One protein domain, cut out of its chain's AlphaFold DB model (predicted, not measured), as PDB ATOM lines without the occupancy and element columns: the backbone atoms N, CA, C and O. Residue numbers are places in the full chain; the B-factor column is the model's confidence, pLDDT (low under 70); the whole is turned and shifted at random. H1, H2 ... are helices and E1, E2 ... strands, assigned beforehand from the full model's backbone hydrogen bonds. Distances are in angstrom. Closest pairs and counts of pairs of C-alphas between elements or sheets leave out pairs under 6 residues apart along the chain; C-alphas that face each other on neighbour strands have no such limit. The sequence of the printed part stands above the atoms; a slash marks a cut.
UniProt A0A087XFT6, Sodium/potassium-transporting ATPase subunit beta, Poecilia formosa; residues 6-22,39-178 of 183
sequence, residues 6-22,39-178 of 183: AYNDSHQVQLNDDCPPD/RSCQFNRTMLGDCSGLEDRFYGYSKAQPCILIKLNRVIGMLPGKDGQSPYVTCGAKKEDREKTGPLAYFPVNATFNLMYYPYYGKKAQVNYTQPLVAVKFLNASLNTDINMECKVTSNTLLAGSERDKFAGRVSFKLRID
ATOM      1  N   ALA A   6     -23.484  13.505   2.989       84.44
ATOM      2  CA  ALA A   6     -24.669  12.832   2.461       84.44
ATOM      3  C   ALA A   6     -24.302  11.778   1.412       84.44
ATOM      4  O   ALA A   6     -24.948  10.750   1.354       84.44
ATOM      5  N   TYR A   7     -23.246  12.008   0.631       90.44
ATOM      6  CA  TYR A   7     -22.792  11.120  -0.441       90.44
ATOM      7  C   TYR A   7     -21.794  10.056   0.033       90.44
ATOM      8  O   TYR A   7     -21.331   9.257  -0.772       90.44
ATOM      9  N   ASN A   8     -21.425  10.053   1.317       92.12
ATOM     10  CA  ASN A   8     -20.490   9.073   1.858       92.12
ATOM     11  C   ASN A   8     -21.063   7.657   1.707       92.12
ATOM     12  O   ASN A   8     -22.159   7.388   2.192       92.12
ATOM     13  N   ASP A   9     -20.299   6.766   1.084       92.94
ATOM     14  CA  ASP A   9     -20.672   5.387   0.779       92.94
ATOM     15  C   ASP A   9     -21.214   4.652   2.017       92.94
ATOM     16  O   ASP A   9     -22.271   4.030   1.958       92.94
ATOM     17  N   SER A  10     -20.582   4.808   3.187       93.25
ATOM     18  CA  SER A  10     -21.076   4.176   4.422       93.25
ATOM     19  C   SER A  10     -22.443   4.712   4.860       93.25
ATOM     20  O   SER A  10     -23.267   3.951   5.357       93.25
ATOM     21  N   HIS A  11     -22.709   6.007   4.664       92.69
ATOM     22  CA  HIS A  11     -24.023   6.592   4.953       92.69
ATOM     23  C   HIS A  11     -25.067   6.155   3.922       92.69
ATOM     24  O   HIS A  11     -26.217   5.928   4.282       92.69
ATOM     25  N   GLN A  12     -24.676   6.025   2.653       94.75
ATOM     26  CA  GLN A  12     -25.564   5.553   1.595       94.75
ATOM     27  C   GLN A  12     -26.010   4.117   1.861       94.75
ATOM     28  O   GLN A  12     -27.209   3.866   1.866       94.75
ATOM     29  N   VAL A  13     -25.085   3.214   2.194       94.31
ATOM     30  CA  VAL A  13     -25.407   1.818   2.540       94.31
ATOM     31  C   VAL A  13     -26.343   1.721   3.750       94.31
ATOM     32  O   VAL A  13     -27.203   0.849   3.801       94.31
ATOM     33  N   GLN A  14     -26.205   2.619   4.729       93.38
ATOM     34  CA  GLN A  14     -27.053   2.623   5.925       93.38
ATOM     35  C   GLN A  14     -28.470   3.156   5.675       93.38
ATOM     36  O   GLN A  14     -29.402   2.758   6.371       93.38
ATOM     37  N   LEU A  15     -28.632   4.099   4.742       92.69
ATOM     38  CA  LEU A  15     -29.858   4.896   4.611       92.69
ATOM     39  C   LEU A  15     -30.654   4.632   3.328       92.69
ATOM     40  O   LEU A  15     -31.836   4.989   3.285       92.69
ATOM     41  N   ASN A  16     -30.013   4.059   2.306       95.19
ATOM     42  CA  ASN A  16     -30.523   3.904   0.946       95.19
ATOM     43  C   ASN A  16     -30.303   2.470   0.429       95.19
ATOM     44  O   ASN A  16     -29.431   1.742   0.900       95.19
ATOM     45  N   ASP A  17     -31.082   2.078  -0.576       95.25
ATOM     46  CA  ASP A  17     -31.076   0.730  -1.143       95.25
ATOM     47  C   ASP A  17     -30.128   0.614  -2.346       95.25
ATOM     48  O   ASP A  17     -29.934   1.571  -3.104       95.25
ATOM     49  N   ASP A  18     -29.569  -0.582  -2.529       95.50
ATOM     50  CA  ASP A  18     -28.863  -0.954  -3.753       95.50
ATOM     51  C   ASP A  18     -29.897  -1.235  -4.849       95.50
ATOM     52  O   ASP A  18     -30.620  -2.234  -4.817       95.50
ATOM     53  N   CYS A  19     -30.043  -0.277  -5.758       95.44
ATOM     54  CA  CYS A  19     -31.072  -0.316  -6.779       95.44
ATOM     55  C   CYS A  19     -30.547  -0.941  -8.071       95.44
ATOM     56  O   CYS A  19     -29.422  -0.662  -8.483       95.44
ATOM     57  N   PRO A  20     -31.389  -1.704  -8.781       94.25
ATOM     58  CA  PRO A  20     -31.023  -2.234 -10.083       94.25
ATOM     59  C   PRO A  20     -30.828  -1.091 -11.100       94.25
ATOM     60  O   PRO A  20     -31.725  -0.252 -11.241       94.25
ATOM     61  N   PRO A  21     -29.688  -1.047 -11.815       93.50
ATOM     62  CA  PRO A  21     -29.395   0.016 -12.766       93.50
ATOM     63  C   PRO A  21     -30.281  -0.066 -14.016       93.50
ATOM     64  O   PRO A  21     -30.875  -1.096 -14.323       93.50
ATOM     65  N   ASP A  22     -30.335   1.044 -14.750       92.69
ATOM     66  CA  ASP A  22     -30.926   1.188 -16.091       92.69
ATOM     67  C   ASP A  22     -32.443   0.965 -16.177       92.69
ATOM     68  O   ASP A  22     -33.022   0.926 -17.262       92.69
ATOM     69  N   ARG A  39     -38.387   4.366  -0.489       92.56
ATOM     70  CA  ARG A  39     -36.947   4.097  -0.459       92.56
ATOM     71  C   ARG A  39     -36.225   4.950  -1.501       92.56
ATOM     72  O   ARG A  39     -36.839   5.452  -2.445       92.56
ATOM     73  N   SER A  40     -34.928   5.155  -1.317       95.38
ATOM     74  CA  SER A  40     -34.067   5.894  -2.250       95.38
ATOM     75  C   SER A  40     -32.868   5.040  -2.623       95.38
ATOM     76  O   SER A  40     -32.440   4.227  -1.813       95.38
ATOM     77  N   CYS A  41     -32.330   5.249  -3.820       96.75
ATOM     78  CA  CYS A  41     -31.160   4.521  -4.295       96.75
ATOM     79  C   CYS A  41     -29.863   5.137  -3.782       96.75
ATOM     80  O   CYS A  41     -29.761   6.360  -3.635       96.75
ATOM     81  N   GLN A  42     -28.876   4.282  -3.534       96.12
ATOM     82  CA  GLN A  42     -27.527   4.695  -3.167       96.12
ATOM     83  C   GLN A  42     -26.865   5.463  -4.318       96.12
ATOM     84  O   GLN A  42     -26.847   4.987  -5.448       96.12
ATOM     85  N   PHE A  43     -26.291   6.633  -4.027       95.75
ATOM     86  CA  PHE A  43     -25.307   7.291  -4.892       95.75
ATOM     87  C   PHE A  43     -24.001   7.428  -4.120       95.75
ATOM     88  O   PHE A  43     -23.859   8.310  -3.266       95.75
ATOM     89  N   ASN A  44     -23.046   6.562  -4.437       94.00
ATOM     90  CA  ASN A  44     -21.766   6.507  -3.748       94.00
ATOM     91  C   ASN A  44     -20.812   7.579  -4.276       94.00
ATOM     92  O   ASN A  44     -20.696   7.809  -5.482       94.00
ATOM     93  N   ARG A  45     -20.087   8.237  -3.370       93.25
ATOM     94  CA  ARG A  45     -19.119   9.290  -3.706       93.25
ATOM     95  C   ARG A  45     -17.988   8.751  -4.576       93.25
ATOM     96  O   ARG A  45     -17.461   9.490  -5.405       93.25
ATOM     97  N   THR A  46     -17.648   7.474  -4.421       94.12
ATOM     98  CA  THR A  46     -16.683   6.746  -5.261       94.12
ATOM     99  C   THR A  46     -17.041   6.757  -6.751       94.12
ATOM    100  O   THR A  46     -16.137   6.771  -7.584       94.12
ATOM    101  N   MET A  47     -18.325   6.879  -7.116       94.94
ATOM    102  CA  MET A  47     -18.760   6.983  -8.520       94.94
ATOM    103  C   MET A  47     -18.231   8.236  -9.233       94.94
ATOM    104  O   MET A  47     -18.199   8.281 -10.463       94.94
ATOM    105  N   LEU A  48     -17.809   9.256  -8.477       96.12
ATOM    106  CA  LEU A  48     -17.229  10.486  -9.016       96.12
ATOM    107  C   LEU A  48     -15.729  10.355  -9.342       96.12
ATOM    108  O   LEU A  48     -15.127  11.346  -9.751       96.12
ATOM    109  N   GLY A  49     -15.127   9.173  -9.164       95.25
ATOM    110  CA  GLY A  49     -13.730   8.896  -9.519       95.25
ATOM    111  C   GLY A  49     -12.761   9.901  -8.896       95.25
ATOM    112  O   GLY A  49     -12.865  10.221  -7.709       95.25
ATOM    113  N   ASP A  50     -11.870  10.469  -9.707       94.88
ATOM    114  CA  ASP A  50     -10.916  11.510  -9.294       94.88
ATOM    115  C   ASP A  50     -11.592  12.741  -8.667       94.88
ATOM    116  O   ASP A  50     -11.018  13.424  -7.821       94.88
ATOM    117  N   CYS A  51     -12.827  13.034  -9.079       95.88
ATOM    118  CA  CYS A  51     -13.614  14.157  -8.579       95.88
ATOM    119  C   CYS A  51     -14.391  13.828  -7.301       95.88
ATOM    120  O   CYS A  51     -15.131  14.671  -6.794       95.88
ATOM    121  N   SER A  52     -14.233  12.619  -6.758       94.56
ATOM    122  CA  SER A  52     -14.811  12.236  -5.472       94.56
ATOM    123  C   SER A  52     -14.246  13.088  -4.343       94.56
ATOM    124  O   SER A  52     -14.975  13.457  -3.430       94.56
ATOM    125  N   GLY A  53     -12.964  13.442  -4.404       91.75
ATOM    126  CA  GLY A  53     -12.223  14.076  -3.320       91.75
ATOM    127  C   GLY A  53     -11.813  13.121  -2.195       91.75
ATOM    128  O   GLY A  53     -11.639  13.555  -1.051       91.75
ATOM    129  N   LEU A  54     -11.740  11.821  -2.499       91.44
ATOM    130  CA  LEU A  54     -11.141  10.803  -1.632       91.44
ATOM    131  C   LEU A  54      -9.610  10.861  -1.706       91.44
ATOM    132  O   LEU A  54      -8.957  10.925  -0.668       91.44
ATOM    133  N   GLU A  55      -9.063  10.920  -2.921       91.75
ATOM    134  CA  GLU A  55      -7.622  11.060  -3.162       91.75
ATOM    135  C   GLU A  55      -7.171  12.526  -3.122       91.75
ATOM    136  O   GLU A  55      -6.185  12.861  -2.469       91.75
ATOM    137  N   ASP A  56      -7.923  13.423  -3.771       92.38
ATOM    138  CA  ASP A  56      -7.626  14.857  -3.811       92.38
ATOM    139  C   ASP A  56      -8.736  15.695  -3.167       92.38
ATOM    140  O   ASP A  56      -9.753  16.015  -3.782       92.38
ATOM    141  N   ARG A  57      -8.509  16.137  -1.928       92.00
ATOM    142  CA  ARG A  57      -9.463  16.977  -1.182       92.00
ATOM    143  C   ARG A  57      -9.734  18.338  -1.831       92.00
ATOM    144  O   ARG A  57     -10.721  18.977  -1.468       92.00
ATOM    145  N   PHE A  58      -8.885  18.776  -2.760       93.56
ATOM    146  CA  PHE A  58      -9.050  20.018  -3.506       93.56
ATOM    147  C   PHE A  58      -9.751  19.817  -4.850       93.56
ATOM    148  O   PHE A  58      -9.881  20.790  -5.581       93.56
ATOM    149  N   TYR A  59     -10.231  18.610  -5.181       94.25
ATOM    150  CA  TYR A  59     -11.028  18.338  -6.388       94.25
ATOM    151  C   TYR A  59     -10.349  18.815  -7.688       94.25
ATOM    152  O   TYR A  59     -11.006  19.351  -8.583       94.25
ATOM    153  N   GLY A  60      -9.021  18.695  -7.760       94.50
ATOM    154  CA  GLY A  60      -8.193  19.106  -8.891       94.50
ATOM    155  C   GLY A  60      -7.911  20.608  -8.999       94.50
ATOM    156  O   GLY A  60      -7.107  21.011  -9.840       94.50
ATOM    157  N   TYR A  61      -8.493  21.452  -8.138       93.75
ATOM    158  CA  TYR A  61      -8.293  22.908  -8.195       93.75
ATOM    159  C   TYR A  61      -6.836  23.309  -7.931       93.75
ATOM    160  O   TYR A  61      -6.323  24.211  -8.586       93.75
ATOM    161  N   SER A  62      -6.136  22.607  -7.034       92.44
ATOM    162  CA  SER A  62      -4.719  22.858  -6.725       92.44
ATOM    163  C   SER A  62      -3.766  22.517  -7.876       92.44
ATOM    164  O   SER A  62      -2.643  23.007  -7.904       92.44
ATOM    165  N   LYS A  63      -4.207  21.686  -8.827       93.62
ATOM    166  CA  LYS A  63      -3.414  21.210  -9.972       93.62
ATOM    167  C   LYS A  63      -3.833  21.861 -11.291       93.62
ATOM    168  O   LYS A  63      -3.486  21.344 -12.345       93.62
ATOM    169  N   ALA A  64      -4.625  22.937 -11.242       94.25
ATOM    170  CA  ALA A  64      -5.228  23.557 -12.427       94.25
ATOM    171  C   ALA A  64      -6.081  22.588 -13.283       94.25
ATOM    172  O   ALA A  64      -6.284  22.807 -14.474       94.25
ATOM    173  N   GLN A  65      -6.619  21.530 -12.669       95.62
ATOM    174  CA  GLN A  65      -7.466  20.518 -13.308       95.62
ATOM    175  C   GLN A  65      -8.812  20.388 -12.576       95.62
ATOM    176  O   GLN A  65      -9.116  19.329 -12.019       95.62
ATOM    177  N   PRO A  66      -9.609  21.469 -12.484       96.50
ATOM    178  CA  PRO A  66     -10.772  21.514 -11.608       96.50
ATOM    179  C   PRO A  66     -11.857  20.515 -12.023       96.50
ATOM    180  O   PRO A  66     -12.116  20.286 -13.206       96.50
ATOM    181  N   CYS A  67     -12.547  19.980 -11.019       96.44
ATOM    182  CA  CYS A  67     -13.782  19.227 -11.181       96.44
ATOM    183  C   CYS A  67     -15.010  20.127 -10.990       96.44
ATOM    184  O   CYS A  67     -15.152  20.809  -9.968       96.44
ATOM    185  N   ILE A  68     -15.938  20.074 -11.942       96.62
ATOM    186  CA  ILE A  68     -17.240  20.743 -11.880       96.62
ATOM    187  C   ILE A  68     -18.336  19.684 -11.764       96.62
ATOM    188  O   ILE A  68     -18.406  18.766 -12.576       96.62
ATOM    189  N   LEU A  69     -19.199  19.806 -10.753       95.94
ATOM    190  CA  LEU A  69     -20.299  18.869 -10.513       95.94
ATOM    191  C   LEU A  69     -21.596  19.388 -11.138       95.94
ATOM    192  O   LEU A  69     -22.070  20.477 -10.812       95.94
ATOM    193  N   ILE A  70     -22.195  18.574 -11.997       95.50
ATOM    194  CA  ILE A  70     -23.472  18.819 -12.657       95.50
ATOM    195  C   ILE A  70     -24.552  17.987 -11.967       95.50
ATOM    196  O   ILE A  70     -24.378  16.797 -11.700       95.50
ATOM    197  N   LYS A  71     -25.690  18.624 -11.684       93.25
ATOM    198  CA  LYS A  71     -26.862  17.996 -11.069       93.25
ATOM    199  C   LYS A  71     -28.119  18.323 -11.872       93.25
ATOM    200  O   LYS A  71     -28.285  19.459 -12.312       93.25
ATOM    201  N   LEU A  72     -29.030  17.362 -12.009       91.19
ATOM    202  CA  LEU A  72     -30.323  17.582 -12.666       91.19
ATOM    203  C   LEU A  72     -31.398  17.959 -11.646       91.19
ATOM    204  O   LEU A  72     -31.627  17.184 -10.726       91.19
ATOM    205  N   ASN A  73     -32.080  19.096 -11.798       90.62
ATOM    206  CA  ASN A  73     -33.122  19.531 -10.856       90.62
ATOM    207  C   ASN A  73     -34.129  18.416 -10.513       90.62
ATOM    208  O   ASN A  73     -34.633  17.716 -11.390       90.62
ATOM    209  N   ARG A  74     -34.421  18.256  -9.216       91.19
ATOM    210  CA  ARG A  74     -35.332  17.219  -8.718       91.19
ATOM    211  C   ARG A  74     -36.777  17.667  -8.943       91.19
ATOM    212  O   ARG A  74     -37.228  18.602  -8.283       91.19
ATOM    213  N   VAL A  75     -37.496  16.988  -9.831       91.25
ATOM    214  CA  VAL A  75     -38.921  17.226 -10.109       91.25
ATOM    215  C   VAL A  75     -39.705  15.967  -9.748       91.25
ATOM    216  O   VAL A  75     -39.302  14.862 -10.114       91.25
ATOM    217  N   ILE A  76     -40.790  16.124  -8.984       92.56
ATOM    218  CA  ILE A  76     -41.601  14.991  -8.521       92.56
ATOM    219  C   ILE A  76     -42.227  14.286  -9.728       92.56
ATOM    220  O   ILE A  76     -42.812  14.947 -10.581       92.56
ATOM    221  N   GLY A  77     -42.101  12.960  -9.799       91.38
ATOM    222  CA  GLY A  77     -42.682  12.148 -10.873       91.38
ATOM    223  C   GLY A  77     -41.973  12.249 -12.229       91.38
ATOM    224  O   GLY A  77     -42.450  11.671 -13.199       91.38
ATOM    225  N   MET A  78     -40.851  12.969 -12.329       92.12
ATOM    226  CA  MET A  78     -40.130  13.115 -13.596       92.12
ATOM    227  C   MET A  78     -39.443  11.811 -14.015       92.12
ATOM    228  O   MET A  78     -38.713  11.207 -13.227       92.12
ATOM    229  N   LEU A  79     -39.618  11.455 -15.288       92.75
ATOM    230  CA  LEU A  79     -39.008  10.309 -15.957       92.75
ATOM    231  C   LEU A  79     -38.131  10.826 -17.113       92.75
ATOM    232  O   LEU A  79     -38.651  11.125 -18.187       92.75
ATOM    233  N   PRO A  80     -36.817  11.033 -16.905       91.75
ATOM    234  CA  PRO A  80     -35.959  11.726 -17.866       91.75
ATOM    235  C   PRO A  80     -35.405  10.811 -18.973       91.75
ATOM    236  O   PRO A  80     -34.344  11.095 -19.527       91.75
ATOM    237  N   GLY A  81     -36.106   9.728 -19.306       90.88
ATOM    238  CA  GLY A  81     -35.692   8.743 -20.298       90.88
ATOM    239  C   GLY A  81     -36.823   7.796 -20.716       90.88
ATOM    240  O   GLY A  81     -37.858   7.673 -20.057       90.88
ATOM    241  N   LYS A  82     -36.619   7.086 -21.816       88.00
ATOM    242  CA  LYS A  82     -37.521   6.040 -22.307       88.00
ATOM    243  C   LYS A  82     -36.693   4.894 -22.873       88.00
ATOM    244  O   LYS A  82     -35.554   5.120 -23.279       88.00
ATOM    245  N   ASP A  83     -37.252   3.686 -22.884       88.31
ATOM    246  CA  ASP A  83     -36.642   2.506 -23.509       88.31
ATOM    247  C   ASP A  83     -35.247   2.175 -22.932       88.31
ATOM    248  O   ASP A  83     -34.326   1.810 -23.659       88.31
ATOM    249  N   GLY A  84     -35.067   2.372 -21.617       88.06
ATOM    250  CA  GLY A  84     -33.801   2.125 -20.906       88.06
ATOM    251  C   GLY A  84     -32.706   3.176 -21.134       88.06
ATOM    252  O   GLY A  84     -31.610   3.058 -20.592       88.06
ATOM    253  N   GLN A  85     -32.972   4.230 -21.911       92.06
ATOM    254  CA  GLN A  85     -31.969   5.253 -22.209       92.06
ATOM    255  C   GLN A  85     -31.884   6.291 -21.090       92.06
ATOM    256  O   GLN A  85     -32.775   7.130 -20.924       92.06
ATOM    257  N   SER A  86     -30.782   6.245 -20.340       95.06
ATOM    258  CA  SER A  86     -30.469   7.245 -19.318       95.06
ATOM    259  C   SER A  86     -30.091   8.592 -19.951       95.06
ATOM    260  O   SER A  86     -29.324   8.616 -20.919       95.06
ATOM    261  N   PRO A  87     -30.556   9.729 -19.403       95.00
ATOM    262  CA  PRO A  87     -30.075  11.040 -19.819       95.00
ATOM    263  C   PRO A  87     -28.580  11.190 -19.507       95.00
ATOM    264  O   PRO A  87     -28.107  10.703 -18.477       95.00
ATOM    265  N   TYR A  88     -27.843  11.906 -20.352       95.56
ATOM    266  CA  TYR A  88     -26.401  12.108 -20.184       95.56
ATOM    267  C   TYR A  88     -25.979  13.560 -20.386       95.56
ATOM    268  O   TYR A  88     -26.663  14.343 -21.046       95.56
ATOM    269  N   VAL A  89     -24.847  13.930 -19.789       96.19
ATOM    270  CA  VAL A  89     -24.273  15.272 -19.862       96.19
ATOM    271  C   VAL A  89     -23.236  15.338 -20.974       96.19
ATOM    272  O   VAL A  89     -22.354  14.495 -21.069       96.19
ATOM    273  N   THR A  90     -23.302  16.386 -21.790       95.19
ATOM    274  CA  THR A  90     -22.246  16.752 -22.740       95.19
ATOM    275  C   THR A  90     -21.825  18.189 -22.484       95.19
ATOM    276  O   THR A  90     -22.667  19.086 -22.517       95.19
ATOM    277  N   CYS A  91     -20.536  18.420 -22.253       95.75
ATOM    278  CA  CYS A  91     -19.969  19.752 -22.072       95.75
ATOM    279  C   CYS A  91     -19.039  20.128 -23.220       95.75
ATOM    280  O   CYS A  91     -18.319  19.292 -23.762       95.75
ATOM    281  N   GLY A  92     -19.020  21.414 -23.555       94.38
ATOM    282  CA  GLY A  92     -18.072  21.966 -24.509       94.38
ATOM    283  C   GLY A  92     -17.960  23.478 -24.392       94.38
ATOM    284  O   GLY A  92     -18.874  24.151 -23.911       94.38
ATOM    285  N   ALA A  93     -16.832  24.015 -24.848       93.06
ATOM    286  CA  ALA A  93     -16.685  25.452 -25.007       93.06
ATOM    287  C   ALA A  93     -17.502  25.984 -26.188       93.06
ATOM    288  O   ALA A  93     -17.729  25.302 -27.200       93.06
ATOM    289  N   LYS A  94     -17.891  27.258 -26.084       87.69
ATOM    290  CA  LYS A  94     -18.385  28.035 -27.227       87.69
ATOM    291  C   LYS A  94     -17.323  28.088 -28.333       87.69
ATOM    292  O   LYS A  94     -16.139  27.921 -28.066       87.69
ATOM    293  N   LYS A  95     -17.752  28.284 -29.590       82.38
ATOM    294  CA  LYS A  95     -16.909  28.116 -30.799       82.38
ATOM    295  C   LYS A  95     -15.527  28.781 -30.697       82.38
ATOM    296  O   LYS A  95     -14.555  28.161 -31.100       82.38
ATOM    297  N   GLU A  96     -15.463  29.987 -30.146       80.25
ATOM    298  CA  GLU A  96     -14.245  30.794 -29.975       80.25
ATOM    299  C   GLU A  96     -13.264  30.288 -28.901       80.25
ATOM    300  O   GLU A  96     -12.088  30.635 -28.934       80.25
ATOM    301  N   ASP A  97     -13.719  29.433 -27.982       84.00
ATOM    302  CA  ASP A  97     -12.941  28.963 -26.828       84.00
ATOM    303  C   ASP A  97     -12.610  27.461 -26.896       84.00
ATOM    304  O   ASP A  97     -12.024  26.916 -25.963       84.00
ATOM    305  N   ARG A  98     -12.977  26.767 -27.986       85.69
ATOM    306  CA  ARG A  98     -12.845  25.298 -28.107       85.69
ATOM    307  C   ARG A  98     -11.427  24.788 -27.891       85.69
ATOM    308  O   ARG A  98     -11.245  23.756 -27.256       85.69
ATOM    309  N   GLU A  99     -10.443  25.517 -28.401       88.00
ATOM    310  CA  GLU A  99      -9.027  25.164 -28.262       88.00
ATOM    311  C   GLU A  99      -8.515  25.389 -26.831       88.00
ATOM    312  O   GLU A  99      -7.583  24.718 -26.402       88.00
ATOM    313  N   LYS A 100      -9.165  26.274 -26.061       89.81
ATOM    314  CA  LYS A 100      -8.758  26.636 -24.697       89.81
ATOM    315  C   LYS A 100      -9.215  25.633 -23.642       89.81
ATOM    316  O   LYS A 100      -8.620  25.546 -22.576       89.81
ATOM    317  N   THR A 101     -10.290  24.887 -23.893       92.19
ATOM    318  CA  THR A 101     -10.843  23.929 -22.917       92.19
ATOM    319  C   THR A 101      -9.940  22.723 -22.690       92.19
ATOM    320  O   THR A 101      -9.897  22.194 -21.578       92.19
ATOM    321  N   GLY A 102      -9.254  22.276 -23.744       91.69
ATOM    322  CA  GLY A 102      -8.567  20.991 -23.755       91.69
ATOM    323  C   GLY A 102      -9.516  19.796 -23.567       91.69
ATOM    324  O   GLY A 102     -10.737  19.925 -23.700       91.69
ATOM    325  N   PRO A 103      -8.970  18.602 -23.288       95.38
ATOM    326  CA  PRO A 103      -9.762  17.402 -23.077       95.38
ATOM    327  C   PRO A 103     -10.496  17.423 -21.728       95.38
ATOM    328  O   PRO A 103      -9.977  17.893 -20.709       95.38
ATOM    329  N   LEU A 104     -11.708  16.865 -21.735       96.75
ATOM    330  CA  LEU A 104     -12.564  16.695 -20.564       96.75
ATOM    331  C   LEU A 104     -12.679  15.211 -20.211       96.75
ATOM    332  O   LEU A 104     -12.831  14.375 -21.101       96.75
ATOM    333  N   ALA A 105     -12.672  14.900 -18.917       97.62
ATOM    334  CA  ALA A 105     -13.052  13.591 -18.395       97.62
ATOM    335  C   ALA A 105     -14.376  13.689 -17.629       97.62
ATOM    336  O   ALA A 105     -14.657  14.707 -16.994       97.62
ATOM    337  N   TYR A 106     -15.182  12.631 -17.678       98.12
ATOM    338  CA  TYR A 106     -16.493  12.574 -17.036       98.12
ATOM    339  C   TYR A 106     -16.546  11.447 -16.009       98.12
ATOM    340  O   TYR A 106     -15.984  10.375 -16.232       98.12
ATOM    341  N   PHE A 107     -17.254  11.685 -14.905       97.56
ATOM    342  CA  PHE A 107     -17.503  10.677 -13.876       97.56
ATOM    343  C   PHE A 107     -18.976  10.710 -13.441       97.56
ATOM    344  O   PHE A 107     -19.432  11.757 -12.981       97.56
ATOM    345  N   PRO A 108     -19.739   9.610 -13.573       96.56
ATOM    346  CA  PRO A 108     -19.337   8.327 -14.162       96.56
ATOM    347  C   PRO A 108     -18.924   8.467 -15.639       96.56
ATOM    348  O   PRO A 108     -19.280   9.448 -16.287       96.56
ATOM    349  N   VAL A 109     -18.183   7.487 -16.172       94.56
ATOM    350  CA  VAL A 109     -17.562   7.537 -17.519       94.56
ATOM    351  C   VAL A 109     -18.567   7.859 -18.629       94.56
ATOM    352  O   VAL A 109     -18.262   8.621 -19.541       94.56
ATOM    353  N   ASN A 110     -19.793   7.347 -18.518       93.06
ATOM    354  CA  ASN A 110     -20.854   7.579 -19.502       93.06
ATOM    355  C   ASN A 110     -21.545   8.948 -19.350       93.06
ATOM    356  O   ASN A 110     -22.446   9.267 -20.121       93.06
ATOM    357  N   ALA A 111     -21.169   9.742 -18.343       96.81
ATOM    358  CA  ALA A 111     -21.784  11.021 -17.993       96.81
ATOM    359  C   ALA A 111     -23.311  10.942 -17.787       96.81
ATOM    360  O   ALA A 111     -24.017  11.930 -17.990       96.81
ATOM    361  N   THR A 112     -23.833   9.772 -17.412       96.06
ATOM    362  CA  THR A 112     -25.271   9.503 -17.308       96.06
ATOM    363  C   THR A 112     -25.826   9.784 -15.916       96.06
ATOM    364  O   THR A 112     -25.171   9.555 -14.900       96.06
ATOM    365  N   PHE A 113     -27.094  10.194 -15.864       96.38
ATOM    366  CA  PHE A 113     -27.922  10.040 -14.672       96.38
ATOM    367  C   PHE A 113     -28.746   8.763 -14.831       96.38
ATOM    368  O   PHE A 113     -29.710   8.745 -15.591       96.38
ATOM    369  N   ASN A 114     -28.345   7.691 -14.145       96.62
ATOM    370  CA  ASN A 114     -28.996   6.388 -14.276       96.62
ATOM    371  C   ASN A 114     -30.504   6.461 -13.940       96.62
ATOM    372  O   ASN A 114     -30.899   7.156 -12.999       96.62
ATOM    373  N   LEU A 115     -31.342   5.734 -14.689       96.25
ATOM    374  CA  LEU A 115     -32.798   5.715 -14.491       96.25
ATOM    375  C   LEU A 115     -33.223   5.254 -13.088       96.25
ATOM    376  O   LEU A 115     -34.270   5.695 -12.616       96.25
ATOM    377  N   MET A 116     -32.393   4.476 -12.384       96.31
ATOM    378  CA  MET A 116     -32.693   3.987 -11.032       96.31
ATOM    379  C   MET A 116     -32.937   5.105 -10.014       96.31
ATOM    380  O   MET A 116     -33.674   4.930  -9.053       96.31
ATOM    381  N   TYR A 117     -32.396   6.305 -10.241       96.94
ATOM    382  CA  TYR A 117     -32.624   7.454  -9.359       96.94
ATOM    383  C   TYR A 117     -33.977   8.152  -9.572       96.94
ATOM    384  O   TYR A 117     -34.243   9.173  -8.928       96.94
ATOM    385  N   TYR A 118     -34.812   7.647 -10.482       95.94
ATOM    386  CA  TYR A 118     -36.083   8.241 -10.884       95.94
ATOM    387  C   TYR A 118     -37.236   7.225 -10.779       95.94
ATOM    388  O   TYR A 118     -37.016   6.026 -10.953       95.94
ATOM    389  N   PRO A 119     -38.478   7.688 -10.546       95.31
ATOM    390  CA  PRO A 119     -38.861   9.079 -10.297       95.31
ATOM    391  C   PRO A 119     -38.520   9.544  -8.874       95.31
ATOM    392  O   PRO A 119     -38.441   8.764  -7.927       95.31
ATOM    393  N   TYR A 120     -38.364  10.858  -8.705       95.75
ATOM    394  CA  TYR A 120     -38.316  11.463  -7.376       95.75
ATOM    395  C   TYR A 120     -39.736  11.584  -6.816       95.75
ATOM    396  O   TYR A 120     -40.626  12.103  -7.487       95.75
ATOM    397  N   TYR A 121     -39.956  11.156  -5.576       93.75
ATOM    398  CA  TYR A 121     -41.279  11.175  -4.937       93.75
ATOM    399  C   TYR A 121     -41.484  12.348  -3.968       93.75
ATOM    400  O   TYR A 121     -42.534  12.474  -3.338       93.75
ATOM    401  N   GLY A 122     -40.500  13.241  -3.852       92.94
ATOM    402  CA  GLY A 122     -40.574  14.398  -2.965       92.94
ATOM    403  C   GLY A 122     -39.960  14.144  -1.590       92.94
ATOM    404  O   GLY A 122     -39.897  13.021  -1.099       92.94
ATOM    405  N   LYS A 123     -39.542  15.229  -0.928       91.62
ATOM    406  CA  LYS A 123     -38.764  15.185   0.323       91.62
ATOM    407  C   LYS A 123     -39.501  14.493   1.474       91.62
ATOM    408  O   LYS A 123     -38.865  13.916   2.343       91.62
ATOM    409  N   LYS A 124     -40.837  14.578   1.493       90.75
ATOM    410  CA  LYS A 124     -41.669  13.931   2.519       90.75
ATOM    411  C   LYS A 124     -41.717  12.413   2.348       90.75
ATOM    412  O   LYS A 124     -41.715  11.711   3.348       90.75
ATOM    413  N   ALA A 125     -41.765  11.935   1.104       91.19
ATOM    414  CA  ALA A 125     -41.821  10.508   0.806       91.19
ATOM    415  C   ALA A 125     -40.425   9.872   0.836       91.19
ATOM    416  O   ALA A 125     -40.280   8.766   1.332       91.19
ATOM    417  N   GLN A 126     -39.404  10.580   0.344       91.75
ATOM    418  CA  GLN A 126     -38.017  10.117   0.280       91.75
ATOM    419  C   GLN A 126     -37.086  11.076   1.034       91.75
ATOM    420  O   GLN A 126     -36.463  11.968   0.451       91.75
ATOM    421  N   VAL A 127     -36.984  10.894   2.352       91.12
ATOM    422  CA  VAL A 127     -36.187  11.773   3.229       91.12
ATOM    423  C   VAL A 127     -34.688  11.690   2.913       91.12
ATOM    424  O   VAL A 127     -34.006  12.715   2.903       91.12
ATOM    425  N   ASN A 128     -34.199  10.491   2.582       92.38
ATOM    426  CA  ASN A 128     -32.780  10.206   2.335       92.38
ATOM    427  C   ASN A 128     -32.382  10.298   0.851       92.38
ATOM    428  O   ASN A 128     -31.267   9.920   0.477       92.38
ATOM    429  N   TYR A 129     -33.273  10.823  -0.006       94.06
ATOM    430  CA  TYR A 129     -33.015  10.899  -1.441       94.06
ATOM    431  C   TYR A 129     -31.747  11.695  -1.742       94.06
ATOM    432  O   TYR A 129     -31.655  12.915  -1.524       94.06
ATOM    433  N   THR A 130     -30.791  10.982  -2.321       93.88
ATOM    434  CA  THR A 130     -29.504  11.513  -2.733       93.88
ATOM    435  C   THR A 130     -29.526  11.667  -4.244       93.88
ATOM    436  O   THR A 130     -29.780  10.727  -4.984       93.88
ATOM    437  N   GLN A 131     -29.345  12.900  -4.709       93.50
ATOM    438  CA  GLN A 131     -29.468  13.212  -6.130       93.50
ATOM    439  C   GLN A 131     -28.213  12.807  -6.869       93.50
ATOM    440  O   GLN A 131     -27.131  13.186  -6.409       93.50
ATOM    441  N   PRO A 132     -28.352  12.143  -8.024       95.69
ATOM    442  CA  PRO A 132     -27.202  11.752  -8.802       95.69
ATOM    443  C   PRO A 132     -26.458  12.974  -9.334       95.69
ATOM    444  O   PRO A 132     -27.051  14.010  -9.657       95.69
ATOM    445  N   LEU A 133     -25.140  12.837  -9.397       96.56
ATOM    446  CA  LEU A 133     -24.210  13.860  -9.845       96.56
ATOM    447  C   LEU A 133     -23.384  13.320 -11.013       96.56
ATOM    448  O   LEU A 133     -23.072  12.133 -11.061       96.56
ATOM    449  N   VAL A 134     -22.991  14.213 -11.913       97.69
ATOM    450  CA  VAL A 134     -21.969  13.948 -12.928       97.69
ATOM    451  C   VAL A 134     -20.844  14.949 -12.716       97.69
ATOM    452  O   VAL A 134     -21.093  16.152 -12.699       97.69
ATOM    453  N   ALA A 135     -19.616  14.481 -12.537       97.75
ATOM    454  CA  ALA A 135     -18.443  15.337 -12.506       97.75
ATOM    455  C   ALA A 135     -17.843  15.490 -13.903       97.75
ATOM    456  O   ALA A 135     -17.773  14.535 -14.673       97.75
ATOM    457  N   VAL A 136     -17.369  16.697 -14.189       97.75
ATOM    458  CA  VAL A 136     -16.642  17.057 -15.404       97.75
ATOM    459  C   VAL A 136     -15.289  17.598 -14.967       97.75
ATOM    460  O   VAL A 136     -15.222  18.631 -14.299       97.75
ATOM    461  N   LYS A 137     -14.220  16.881 -15.303       97.50
ATOM    462  CA  LYS A 137     -12.840  17.230 -14.970       97.50
ATOM    463  C   LYS A 137     -12.155  17.830 -16.186       97.50
ATOM    464  O   LYS A 137     -12.124  17.219 -17.252       97.50
ATOM    465  N   PHE A 138     -11.576  19.009 -16.006       96.94
ATOM    466  CA  PHE A 138     -10.750  19.655 -17.018       96.94
ATOM    467  C   PHE A 138      -9.331  19.106 -16.898       96.94
ATOM    468  O   PHE A 138      -8.723  19.223 -15.839       96.94
ATOM    469  N   LEU A 139      -8.809  18.469 -17.949       96.00
ATOM    470  CA  LEU A 139      -7.489  17.830 -17.891       96.00
ATOM    471  C   LEU A 139      -6.359  18.779 -18.305       96.00
ATOM    472  O   LEU A 139      -5.251  18.676 -17.784       96.00
ATOM    473  N   ASN A 140      -6.627  19.686 -19.245       94.19
ATOM    474  CA  ASN A 140      -5.635  20.643 -19.737       94.19
ATOM    475  C   ASN A 140      -6.312  21.912 -20.280       94.19
ATOM    476  O   ASN A 140      -6.346  22.138 -21.488       94.19
ATOM    477  N   ALA A 141      -6.910  22.698 -19.385       94.19
ATOM    478  CA  ALA A 141      -7.510  23.981 -19.741       94.19
ATOM    479  C   ALA A 141      -6.446  25.092 -19.783       94.19
ATOM    480  O   ALA A 141      -5.534  25.122 -18.957       94.19
ATOM    481  N   SER A 142      -6.572  26.025 -20.726       93.88
ATOM    482  CA  SER A 142      -5.661  27.161 -20.862       93.88
ATOM    483  C   SER A 142      -5.738  28.096 -19.656       93.88
ATOM    484  O   SER A 142      -6.806  28.581 -19.281       93.88
ATOM    485  N   LEU A 143      -4.574  28.390 -19.081       94.44
ATOM    486  CA  LEU A 143      -4.432  29.302 -17.949       94.44
ATOM    487  C   LEU A 143      -4.606  30.762 -18.375       94.44
ATOM    488  O   LEU A 143      -4.411  31.102 -19.540       94.44
ATOM    489  N   ASN A 144      -4.934  31.626 -17.413       93.88
ATOM    490  CA  ASN A 144      -5.018  33.084 -17.561       93.88
ATOM    491  C   ASN A 144      -5.973  33.552 -18.675       93.88
ATOM    492  O   ASN A 144      -5.864  34.671 -19.174       93.88
ATOM    493  N   THR A 145      -6.922  32.702 -19.074       93.12
ATOM    494  CA  THR A 145      -7.901  32.993 -20.123       93.12
ATOM    495  C   THR A 145      -9.308  32.684 -19.643       93.12
ATOM    496  O   THR A 145      -9.522  31.797 -18.817       93.12
ATOM    497  N   ASP A 146     -10.274  33.429 -20.174       94.00
ATOM    498  CA  ASP A 146     -11.686  33.134 -19.974       94.00
ATOM    499  C   ASP A 146     -12.133  32.066 -20.977       94.00
ATOM    500  O   ASP A 146     -11.939  32.220 -22.185       94.00
ATOM    501  N   ILE A 147     -12.773  31.013 -20.468       94.69
ATOM    502  CA  ILE A 147     -13.330  29.905 -21.245       94.69
ATOM    503  C   ILE A 147     -14.837  29.856 -20.991       94.69
ATOM    504  O   ILE A 147     -15.285  29.572 -19.876       94.69
ATOM    505  N   ASN A 148     -15.643  30.123 -22.016       95.38
ATOM    506  CA  ASN A 148     -17.096  30.037 -21.913       95.38
ATOM    507  C   ASN A 148     -17.569  28.602 -22.161       95.38
ATOM    508  O   ASN A 148     -17.636  28.144 -23.304       95.38
ATOM    509  N   MET A 149     -17.948  27.914 -21.088       95.25
ATOM    510  CA  MET A 149     -18.418  26.533 -21.103       95.25
ATOM    511  C   MET A 149     -19.942  26.453 -21.150       95.25
ATOM    512  O   MET A 149     -20.647  27.247 -20.525       95.25
ATOM    513  N   GLU A 150     -20.450  25.451 -21.862       94.88
ATOM    514  CA  GLU A 150     -21.857  25.057 -21.865       94.88
ATOM    515  C   GLU A 150     -21.954  23.537 -21.700       94.88
ATOM    516  O   GLU A 150     -21.364  22.775 -22.464       94.88
ATOM    517  N   CYS A 151     -22.708  23.098 -20.695       94.94
ATOM    518  CA  CYS A 151     -23.043  21.701 -20.455       94.94
ATOM    519  C   CYS A 151     -24.529  21.483 -20.716       94.94
ATOM    520  O   CYS A 151     -25.358  22.251 -20.231       94.94
ATOM    521  N   LYS A 152     -24.878  20.435 -21.458       93.19
ATOM    522  CA  LYS A 152     -26.254  20.080 -21.821       93.19
ATOM    523  C   LYS A 152     -26.585  18.689 -21.330       93.19
ATOM    524  O   LYS A 152     -25.730  17.812 -21.363       93.19
ATOM    525  N   VAL A 153     -27.829  18.501 -20.914       93.06
ATOM    526  CA  VAL A 153     -28.401  17.187 -20.638       93.06
ATOM    527  C   VAL A 153     -29.161  16.746 -21.879       93.06
ATOM    528  O   VAL A 153     -30.132  17.390 -22.275       93.06
ATOM    529  N   THR A 154     -28.722  15.651 -22.486       91.62
ATOM    530  CA  THR A 154     -29.399  15.023 -23.620       91.62
ATOM    531  C   THR A 154     -30.247  13.866 -23.116       91.62
ATOM    532  O   THR A 154     -29.789  13.034 -22.336       91.62
ATOM    533  N   SER A 155     -31.504  13.833 -23.548       90.50
ATOM    534  CA  SER A 155     -32.499  12.821 -23.200       90.50
ATOM    535  C   SER A 155     -33.452  12.649 -24.379       90.50
ATOM    536  O   SER A 155     -33.702  13.601 -25.115       90.50
ATOM    537  N   ASN A 156     -34.014  11.453 -24.530       87.88
ATOM    538  CA  ASN A 156     -35.069  11.178 -25.505       87.88
ATOM    539  C   ASN A 156     -36.470  11.625 -25.040       87.88
ATOM    540  O   ASN A 156     -37.410  11.589 -25.829       87.88
ATOM    541  N   THR A 157     -36.622  12.034 -23.776       82.94
ATOM    542  CA  THR A 157     -37.916  12.420 -23.183       82.94
ATOM    543  C   THR A 157     -37.953  13.889 -22.766       82.94
ATOM    544  O   THR A 157     -39.006  14.522 -22.812       82.94
ATOM    545  N   LEU A 158     -36.812  14.464 -22.367       77.31
ATOM    546  CA  LEU A 158     -36.746  15.879 -22.004       77.31
ATOM    547  C   LEU A 158     -36.691  16.745 -23.267       77.31
ATOM    548  O   LEU A 158     -35.830  16.555 -24.125       77.31
ATOM    549  N   LEU A 159     -37.594  17.724 -23.363       68.25
ATOM    550  CA  LEU A 159     -37.573  18.705 -24.445       68.25
ATOM    551  C   LEU A 159     -36.263  19.500 -24.407       68.25
ATOM    552  O   LEU A 159     -35.839  19.966 -23.346       68.25
ATOM    553  N   ALA A 160     -35.650  19.700 -25.575       61.88
ATOM    554  CA  ALA A 160     -34.542  20.633 -25.711       61.88
ATOM    555  C   ALA A 160     -35.015  22.031 -25.272       61.88
ATOM    556  O   ALA A 160     -36.038  22.523 -25.752       61.88
ATOM    557  N   GLY A 161     -34.301  22.644 -24.323       56.75
ATOM    558  CA  GLY A 161     -34.678  23.939 -23.758       56.75
ATOM    559  C   GLY A 161     -34.880  25.009 -24.833       56.75
ATOM    560  O   GLY A 161     -34.143  25.069 -25.817       56.75
ATOM    561  N   SER A 162     -35.879  25.873 -24.644       57.56
ATOM    562  CA  SER A 162     -36.104  27.016 -25.535       57.56
ATOM    563  C   SER A 162     -35.082  28.132 -25.277       57.56
ATOM    564  O   SER A 162     -34.486  28.211 -24.203       57.56
ATOM    565  N   GLU A 163     -34.911  29.062 -26.218       56.88
ATOM    566  CA  GLU A 163     -34.081  30.265 -26.006       56.88
ATOM    567  C   GLU A 163     -34.597  31.171 -24.870       56.88
ATOM    568  O   GLU A 163     -33.839  31.974 -24.324       56.88
ATOM    569  N   ARG A 164     -35.870  31.016 -24.472       58.12
ATOM    570  CA  ARG A 164     -36.468  31.746 -23.345       58.12
ATOM    571  C   ARG A 164     -36.083  31.159 -21.987       58.12
ATOM    572  O   ARG A 164     -36.024  31.910 -21.019       58.12
ATOM    573  N   ASP A 165     -35.780  29.862 -21.924       59.56
ATOM    574  CA  ASP A 165     -35.294  29.200 -20.712       59.56
ATOM    575  C   ASP A 165     -33.864  28.695 -20.930       59.56
ATOM    576  O   ASP A 165     -33.603  27.553 -21.319       59.56
ATOM    577  N   LYS A 166     -32.911  29.599 -20.691       59.59
ATOM    578  CA  LYS A 166     -31.478  29.340 -20.863       59.59
ATOM    579  C   LYS A 166     -30.936  28.268 -19.912       59.59
ATOM    580  O   LYS A 166     -29.803  27.855 -20.121       59.59
ATOM    581  N   PHE A 167     -31.701  27.827 -18.907       63.34
ATOM    582  CA  PHE A 167     -31.277  26.800 -17.950       63.34
ATOM    583  C   PHE A 167     -32.051  25.479 -18.076       63.34
ATOM    584  O   PHE A 167     -31.660  24.473 -17.480       63.34
ATOM    585  N   ALA A 168     -33.117  25.435 -18.880       72.62
ATOM    586  CA  ALA A 168     -33.814  24.195 -19.199       72.62
ATOM    587  C   ALA A 168     -32.885  23.233 -19.957       72.62
ATOM    588  O   ALA A 168     -32.572  23.430 -21.131       72.62
ATOM    589  N   GLY A 169     -32.419  22.190 -19.265       81.31
ATOM    590  CA  GLY A 169     -31.570  21.146 -19.843       81.31
ATOM    591  C   GLY A 169     -30.147  21.592 -20.201       81.31
ATOM    592  O   GLY A 169     -29.424  20.826 -20.832       81.31
ATOM    593  N   ARG A 170     -29.717  22.799 -19.810       88.44
ATOM    594  CA  ARG A 170     -28.351  23.292 -20.041       88.44
ATOM    595  C   ARG A 170     -27.875  24.212 -18.921       88.44
ATOM    596  O   ARG A 170     -28.674  24.840 -18.242       88.44
ATOM    597  N   VAL A 171     -26.568  24.300 -18.727       91.50
ATOM    598  CA  VAL A 171     -25.933  25.247 -17.808       91.50
ATOM    599  C   VAL A 171     -24.696  25.826 -18.473       91.50
ATOM    600  O   VAL A 171     -23.883  25.091 -19.033       91.50
ATOM    601  N   SER A 172     -24.560  27.145 -18.397       92.88
ATOM    602  CA  SER A 172     -23.430  27.871 -18.967       92.88
ATOM    603  C   SER A 172     -22.674  28.590 -17.864       92.88
ATOM    604  O   SER A 172     -23.282  29.226 -17.003       92.88
ATOM    605  N   PHE A 173     -21.352  28.491 -17.891       93.50
ATOM    606  CA  PHE A 173     -20.472  29.119 -16.913       93.50
ATOM    607  C   PHE A 173     -19.176  29.574 -17.580       93.50
ATOM    608  O   PHE A 173     -18.769  29.038 -18.609       93.50
ATOM    609  N   LYS A 174     -18.529  30.582 -16.994       95.06
ATOM    610  CA  LYS A 174     -17.199  31.029 -17.405       95.06
ATOM    611  C   LYS A 174     -16.172  30.424 -16.452       95.06
ATOM    612  O   LYS A 174     -16.313  30.562 -15.239       95.06
ATOM    613  N   LEU A 175     -15.174  29.749 -17.008       94.94
ATOM    614  CA  LEU A 175     -14.034  29.208 -16.280       94.94
ATOM    615  C   LEU A 175     -12.810  30.078 -16.570       94.94
ATOM    616  O   LEU A 175     -12.529  30.369 -17.728       94.94
ATOM    617  N   ARG A 176     -12.085  30.456 -15.522       94.75
ATOM    618  CA  ARG A 176     -10.755  31.056 -15.607       94.75
ATOM    619  C   ARG A 176      -9.889  30.407 -14.540       94.75
ATOM    620  O   ARG A 176     -10.312  30.311 -13.390       94.75
ATOM    621  N   ILE A 177      -8.719  29.927 -14.941       93.62
ATOM    622  CA  ILE A 177      -7.727  29.346 -14.038       93.62
ATOM    623  C   ILE A 177      -6.503  30.244 -14.111       93.62
ATOM    624  O   ILE A 177      -5.831  30.276 -15.140       93.62
ATOM    625  N   ASP A 178      -6.242  31.001 -13.053       91.00
ATOM    626  CA  ASP A 178      -5.067  31.861 -13.005       91.00
ATOM    627  C   ASP A 178      -3.832  31.019 -12.661       91.00
ATOM    628  O   ASP A 178      -3.829  30.245 -11.700       91.00
TER     629      ASP A 178
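What this domain is: This is residues 6 to 22 and 39 to 178 of the 183 residues of the protein "Sodium/potassium-transporting ATPase subunit beta" of Poecilia formosa (UniProt A0A087XFT6). With little regular structure, 57 of 157 printed residues in named elements, long loops surround a small sandwich: antiparallel sheets E1-E4-E3 and E2-E5-E6 face to face. H2 covers the first sheet; H3 sits by E5. The order is H1 H2 E1 E2 H3 E3 E4 E5 E6, class mixed. It is compact, radius of gyration of the C-alphas 16.4 A, spans 46 by 39 by 25 A.

Where its parts are: E5, residues 147 to 154, measures 22.0 A; E2 is 88 to 93, E6 170 to 175, ending at C-alpha (-14.034, 29.208, -16.280). E1 is 67 to 71, E4 133 to 138, E3 104 to 107. H1, 9 to 15, begins at C-alpha (-20.672, 5.387, 0.779); H2 is 45 to 52, H3 95 to 101.

How they stand to each other: N 90 and O 152 pair E2 with E5 at 2.8 A; N 68 and O 136 pair E1 with E4 at 2.9 A. H2 is on E1-E4-E3, height 8.1 A, C-alphas 48 and 107 closest to E3 at 4.9 A. H1 has every O i to N i+4 pair within hydrogen-bond range, H2 1 of 4, H3 1 of 3; for i+3, H2 4 of 5, H3 1 of 4.

The domain as a whole: C-alphas 14 and 96, farthest apart, are 47.4 A apart. Residues 23 to 38 are cut out, a 17.0 A gap between C-alphas 22 and 39. Links H2 to E1, E1 to E2, E3 to E4 and E5 to E6 are long. Residues 159 to 167 have pLDDT under 70.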